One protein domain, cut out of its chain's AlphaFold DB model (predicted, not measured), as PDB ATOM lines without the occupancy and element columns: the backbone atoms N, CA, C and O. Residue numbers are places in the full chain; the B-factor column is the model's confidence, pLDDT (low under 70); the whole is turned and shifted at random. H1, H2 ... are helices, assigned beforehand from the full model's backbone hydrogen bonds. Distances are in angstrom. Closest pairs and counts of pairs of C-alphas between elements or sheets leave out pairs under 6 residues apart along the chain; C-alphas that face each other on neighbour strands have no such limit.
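AT A GLANCE: This is residues 30 to 74 of the 111 residues of the protein "DAO domain-containing protein" of Tengunoibacter tsumagoiensis (UniProt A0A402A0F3). One long straight helix, H2, makes the longest axis; the short helix H1 meets its first end at a corner, and after its last end residues 62 to 74, with no named element, fold back on the same side as H1. The 45 printed residues, with H1 then H2 and no named strand, are all helix in class. The whole is only just extended, close to loose, with a radius of gyration of the C-alphas of 14.1 A, and flat, spanning 41 by 21 by 9 A.

IN THESE COORDINATES: Find C-alpha 30 at (-6.400, -47.259, -38.039); there H1 begins, residues 30 to 36, 10.0 A long. After Gly 37, H2, residues 38 to 61, runs 34.4 A to C-alpha 61 at (21.146, -41.060, -60.127).

HOW THE PARTS SIT: Look at Ile 33 and Ala 41, the closest C-alphas of H1 and H2, 5.5 A apart. The helices touch only at the corner by their tight link, H2 with residues 38 to 41 alone, and stand about perpendicular at 78 degrees. In H1 and H2 every O i to N i+4 pair is within hydrogen-bond range. Residues 45 to 51 of H2 stand free.

THE WHOLE: The C-alphas farthest apart, of Ala 34 and Thr 63, are 40.9 A apart. The printed part has no cut, and no printed residue is under pLDDT 70.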
ATOM      1  N   THR A  30      -5.026 -46.884 -38.409       90.94
ATOM      2  CA  THR A  30      -6.400 -47.259 -38.039       90.94
ATOM      3  C   THR A  30      -7.356 -46.065 -37.994       90.94
ATOM      4  O   THR A  30      -8.505 -46.194 -38.413       90.94
ATOM      5  N   GLN A  31      -6.890 -44.899 -37.541       92.06
ATOM      6  CA  GLN A  31      -7.659 -43.650 -37.560       92.06
ATOM      7  C   GLN A  31      -7.847 -43.159 -38.999       92.06
ATOM      8  O   GLN A  31      -8.959 -42.795 -39.379       92.06
ATOM      9  N   ALA A  32      -6.808 -43.268 -39.830       94.50
ATOM     10  CA  ALA A  32      -6.902 -42.949 -41.249       94.50
ATOM     11  C   ALA A  32      -7.914 -43.836 -41.985       94.50
ATOM     12  O   ALA A  32      -8.715 -43.323 -42.763       94.50
ATOM     13  N   ILE A  33      -7.949 -45.143 -41.700       97.31
ATOM     14  CA  ILE A  33      -8.975 -46.047 -42.241       97.31
ATOM     15  C   ILE A  33     -10.373 -45.606 -41.797       97.31
ATOM     16  O   ILE A  33     -11.282 -45.563 -42.623       97.31
ATOM     17  N   ALA A  34     -10.558 -45.270 -40.517       95.56
ATOM     18  CA  ALA A  34     -11.855 -44.838 -40.001       95.56
ATOM     19  C   ALA A  34     -12.341 -43.534 -40.658       95.56
ATOM     20  O   ALA A  34     -13.533 -43.383 -40.917       95.56
ATOM     21  N   ARG A  35     -11.422 -42.606 -40.949       96.38
ATOM     22  CA  ARG A  35     -11.730 -41.290 -41.523       96.38
ATOM     23  C   ARG A  35     -11.886 -41.303 -43.046       96.38
ATOM     24  O   ARG A  35     -12.750 -40.606 -43.568       96.38
ATOM     25  N   LEU A  36     -11.036 -42.041 -43.757       96.69
ATOM     26  CA  LEU A  36     -10.906 -41.987 -45.222       96.69
ATOM     27  C   LEU A  36     -11.359 -43.267 -45.938       96.69
ATOM     28  O   LEU A  36     -11.437 -43.291 -47.169       96.69
ATOM     29  N   GLY A  37     -11.626 -44.334 -45.187       97.62
ATOM     30  CA  GLY A  37     -11.825 -45.675 -45.719       97.62
ATOM     31  C   GLY A  37     -10.508 -46.396 -46.016       97.62
ATOM     32  O   GLY A  37      -9.451 -45.790 -46.214       97.62
ATOM     33  N   TYR A  38     -10.581 -47.728 -46.063       97.94
ATOM     34  CA  TYR A  38      -9.414 -48.597 -46.230       97.94
ATOM     35  C   TYR A  38      -8.636 -48.314 -47.517       97.94
ATOM     36  O   TYR A  38      -7.427 -48.111 -47.469       97.94
ATOM     37  N   THR A  39      -9.327 -48.255 -48.655       98.31
ATOM     38  CA  THR A  39      -8.698 -48.080 -49.971       98.31
ATOM     39  C   THR A  39      -7.902 -46.780 -50.052       98.31
ATOM     40  O   THR A  39      -6.765 -46.781 -50.514       98.31
ATOM     41  N   THR A  40      -8.462 -45.676 -49.551       98.00
ATOM     42  CA  THR A  40      -7.791 -44.371 -49.553       98.00
ATOM     43  C   THR A  40      -6.586 -44.364 -48.617       98.00
ATOM     44  O   THR A  40      -5.511 -43.915 -49.007       98.00
ATOM     45  N   ALA A  41      -6.734 -44.892 -47.397       97.75
ATOM     46  CA  ALA A  41      -5.626 -44.987 -46.448       97.75
ATOM     47  C   ALA A  41      -4.477 -45.841 -47.014       97.75
ATOM     48  O   ALA A  41      -3.311 -45.454 -46.927       97.75
ATOM     49  N   GLN A  42      -4.809 -46.960 -47.663       98.06
ATOM     50  CA  GLN A  42      -3.843 -47.831 -48.327       98.06
ATOM     51  C   GLN A  42      -3.142 -47.133 -49.494       98.06
ATOM     52  O   GLN A  42      -1.927 -47.253 -49.619       98.06
ATOM     53  N   ALA A  43      -3.872 -46.376 -50.315       98.12
ATOM     54  CA  ALA A  43      -3.280 -45.613 -51.411       98.12
ATOM     55  C   ALA A  43      -2.283 -44.558 -50.902       98.12
ATOM     56  O   ALA A  43      -1.204 -44.413 -51.471       98.12
ATOM     57  N   ILE A  44      -2.596 -43.876 -49.793       97.69
ATOM     58  CA  ILE A  44      -1.681 -42.921 -49.143       97.69
ATOM     59  C   ILE A  44      -0.415 -43.628 -48.650       97.69
ATOM     60  O   ILE A  44       0.700 -43.150 -48.869       97.69
ATOM     61  N   LEU A  45      -0.560 -44.782 -47.997       96.56
ATOM     62  CA  LEU A  45       0.591 -45.569 -47.557       96.56
ATOM     63  C   LEU A  45       1.456 -46.011 -48.745       96.56
ATOM     64  O   LEU A  45       2.676 -45.906 -48.691       96.56
ATOM     65  N   HIS A  46       0.828 -46.462 -49.829       97.94
ATOM     66  CA  HIS A  46       1.542 -46.916 -51.016       97.94
ATOM     67  C   HIS A  46       2.322 -45.782 -51.685       97.94
ATOM     68  O   HIS A  46       3.531 -45.899 -51.864       97.94
ATOM     69  N   VAL A  47       1.669 -44.651 -51.972       98.00
ATOM     70  CA  VAL A  47       2.319 -43.532 -52.670       98.00
ATOM     71  C   VAL A  47       3.456 -42.923 -51.848       98.00
ATOM     72  O   VAL A  47       4.451 -42.469 -52.401       98.00
ATOM     73  N   THR A  48       3.353 -42.933 -50.516       97.12
ATOM     74  CA  THR A  48       4.424 -42.427 -49.643       97.12
ATOM     75  C   THR A  48       5.628 -43.374 -49.591       97.12
ATOM     76  O   THR A  48       6.763 -42.898 -49.571       97.12
ATOM     77  N   LEU A  49       5.411 -44.694 -49.654       96.56
ATOM     78  CA  LEU A  49       6.485 -45.683 -49.823       96.56
ATOM     79  C   LEU A  49       7.172 -45.551 -51.187       96.56
ATOM     80  O   LEU A  49       8.400 -45.536 -51.266       96.56
ATOM     81  N   GLU A  50       6.389 -45.424 -52.257       98.06
ATOM     82  CA  GLU A  50       6.912 -45.210 -53.610       98.06
ATOM     83  C   GLU A  50       7.718 -43.914 -53.697       98.06
ATOM     84  O   GLU A  50       8.815 -43.917 -54.247       98.06
ATOM     85  N   ASN A  51       7.231 -42.830 -53.087       97.25
ATOM     86  CA  ASN A  51       7.937 -41.554 -53.042       97.25
ATOM     87  C   ASN A  51       9.292 -41.662 -52.325       97.25
ATOM     88  O   ASN A  51      10.279 -41.112 -52.801       97.25
ATOM     89  N   GLN A  52       9.377 -42.399 -51.210       96.88
ATOM     90  CA  GLN A  52      10.661 -42.617 -50.536       96.88
ATOM     91  C   GLN A  52      11.641 -43.409 -51.415       96.88
ATOM     92  O   GLN A  52      12.823 -43.070 -51.486       96.88
ATOM     93  N   ASN A  53      11.162 -44.446 -52.105       97.06
ATOM     94  CA  ASN A  53      12.000 -45.220 -53.019       97.06
ATOM     95  C   ASN A  53      12.475 -44.374 -54.207       97.06
ATOM     96  O   ASN A  53      13.658 -44.414 -54.539       97.06
ATOM     97  N   LEU A  54      11.585 -43.569 -54.793       98.00
ATOM     98  CA  LEU A  54      11.926 -42.645 -55.871       98.00
ATOM     99  C   LEU A  54      12.935 -41.593 -55.407       98.00
ATOM    100  O   LEU A  54      13.884 -41.301 -56.124       98.00
ATOM    101  N   LEU A  55      12.770 -41.050 -54.200       97.25
ATOM    102  CA  LEU A  55      13.740 -40.128 -53.623       97.25
ATOM    103  C   LEU A  55      15.123 -40.780 -53.545       97.25
ATOM    104  O   LEU A  55      16.089 -40.181 -54.003       97.25
ATOM    105  N   ARG A  56      15.221 -42.005 -53.013       96.75
ATOM    106  CA  ARG A  56      16.495 -42.739 -52.941       96.75
ATOM    107  C   ARG A  56      17.134 -42.880 -54.320       96.75
ATOM    108  O   ARG A  56      18.310 -42.570 -54.466       96.75
ATOM    109  N   GLN A  57      16.340 -43.291 -55.306       98.19
ATOM    110  CA  GLN A  57      16.783 -43.444 -56.687       98.19
ATOM    111  C   GLN A  57      17.307 -42.121 -57.262       98.19
ATOM    112  O   GLN A  57      18.431 -42.074 -57.743       98.19
ATOM    113  N   VAL A  58      16.546 -41.029 -57.151       98.38
ATOM    114  CA  VAL A  58      16.939 -39.719 -57.695       98.38
ATOM    115  C   VAL A  58      18.196 -39.176 -57.018       98.38
ATOM    116  O   VAL A  58      19.055 -38.607 -57.685       98.38
ATOM    117  N   LEU A  59      18.335 -39.343 -55.699       97.81
ATOM    118  CA  LEU A  59      19.539 -38.895 -54.994       97.81
ATOM    119  C   LEU A  59      20.796 -39.619 -55.488       97.81
ATOM    120  O   LEU A  59      21.855 -38.997 -55.576       97.81
ATOM    121  N   GLU A  60      20.668 -40.906 -55.808       97.44
ATOM    122  CA  GLU A  60      21.744 -41.719 -56.371       97.44
ATOM    123  C   GLU A  60      22.037 -41.335 -57.826       97.44
ATOM    124  O   GLU A  60      23.170 -40.971 -58.141       97.44
ATOM    125  N   GLU A  61      21.020 -41.342 -58.691       98.44
ATOM    126  CA  GLU A  61      21.146 -41.060 -60.127       98.44
ATOM    127  C   GLU A  61      21.722 -39.666 -60.398       98.44
ATOM    128  O   GLU A  61      22.623 -39.505 -61.219       98.44
ATOM    129  N   GLU A  62      21.252 -38.663 -59.659       98.06
ATOM    130  CA  GLU A  62      21.635 -37.261 -59.854       98.06
ATOM    131  C   GLU A  62      22.807 -36.836 -58.953       98.06
ATOM    132  O   GLU A  62      23.222 -35.675 -58.960       98.06
ATOM    133  N   THR A  63      23.363 -37.759 -58.158       97.56
ATOM    134  CA  THR A  63      24.483 -37.500 -57.234       97.56
ATOM    135  C   THR A  63      24.211 -36.318 -56.279       97.56
ATOM    136  O   THR A  63      25.073 -35.475 -56.010       97.56
ATOM    137  N   ILE A  64      22.992 -36.232 -55.738       97.31
ATOM    138  CA  ILE A  64      22.555 -35.100 -54.908       97.31
ATOM    139  C   ILE A  64      22.995 -35.294 -53.453       97.31
ATOM    140  O   ILE A  64      22.499 -36.153 -52.727       97.31
ATOM    141  N   GLN A  65      23.875 -34.411 -52.981       96.00
ATOM    142  CA  GLN A  65      24.326 -34.378 -51.589       96.00
ATOM    143  C   GLN A  65      23.423 -33.466 -50.745       96.00
ATOM    144  O   GLN A  65      23.703 -32.283 -50.570       96.00
ATOM    145  N   CYS A  66      22.322 -34.010 -50.221       93.81
ATOM    146  CA  CYS A  66      21.339 -33.253 -49.426       93.81
ATOM    147  C   CYS A  66      21.234 -33.694 -47.957       93.81
ATOM    148  O   CYS A  66      20.298 -33.304 -47.264       93.81
ATOM    149  N   HIS A  67      22.188 -34.500 -47.472       95.19
ATOM    150  CA  HIS A  67      22.208 -35.000 -46.090       95.19
ATOM    151  C   HIS A  67      20.951 -35.809 -45.717       95.19
ATOM    152  O   HIS A  67      20.560 -35.851 -44.547       95.19
ATOM    153  N   TYR A  68      20.325 -36.465 -46.699       95.38
ATOM    154  CA  TYR A  68      19.170 -37.324 -46.472       95.38
ATOM    155  C   TYR A  68      19.505 -38.469 -45.506       95.38
ATOM    156  O   TYR A  68      20.576 -39.076 -45.574       95.38
ATOM    157  N   ARG A  69      18.590 -38.747 -44.571       93.44
ATOM    158  CA  ARG A  69      18.713 -39.816 -43.572       93.44
ATOM    159  C   ARG A  69      17.367 -40.495 -43.370       93.44
ATOM    160  O   ARG A  69      16.338 -39.829 -43.324       93.44
ATOM    161  N   GLU A  70      17.404 -41.798 -43.115       92.31
ATOM    162  CA  GLU A  70      16.225 -42.614 -42.804       92.31
ATOM    163  C   GLU A  70      16.293 -43.147 -41.363       92.31
ATOM    164  O   GLU A  70      16.318 -44.357 -41.139       92.31
ATOM    165  N   PRO A  71      16.310 -42.278 -40.331       89.69
ATOM    166  CA  PRO A  71      16.279 -42.752 -38.955       89.69
ATOM    167  C   PRO A  71      14.922 -43.377 -38.612       89.69
ATOM    168  O   PRO A  71      14.768 -43.877 -37.511       89.69
ATOM    169  N   GLY A  72      13.928 -43.354 -39.505       84.50
ATOM    170  CA  GLY A  72      12.533 -43.711 -39.251       84.50
ATOM    171  C   GLY A  72      11.808 -42.685 -38.370       84.50
ATOM    172  O   GLY A  72      12.428 -41.840 -37.731       84.50
ATOM    173  N   HIS A  73      10.481 -42.777 -38.320       82.94
ATOM    174  CA  HIS A  73       9.617 -41.817 -37.630       82.94
ATOM    175  C   HIS A  73       8.954 -42.455 -36.401       82.94
ATOM    176  O   HIS A  73       8.592 -43.632 -36.438       82.94
ATOM    177  N   LEU A  74       8.812 -41.698 -35.311       81.25
ATOM    178  CA  LEU A  74       8.081 -42.121 -34.117       81.25
ATOM    179  C   LEU A  74       7.024 -41.070 -33.794       81.25
ATOM    180  O   LEU A  74       7.356 -39.933 -33.473       81.25
TER     181      LEU A  74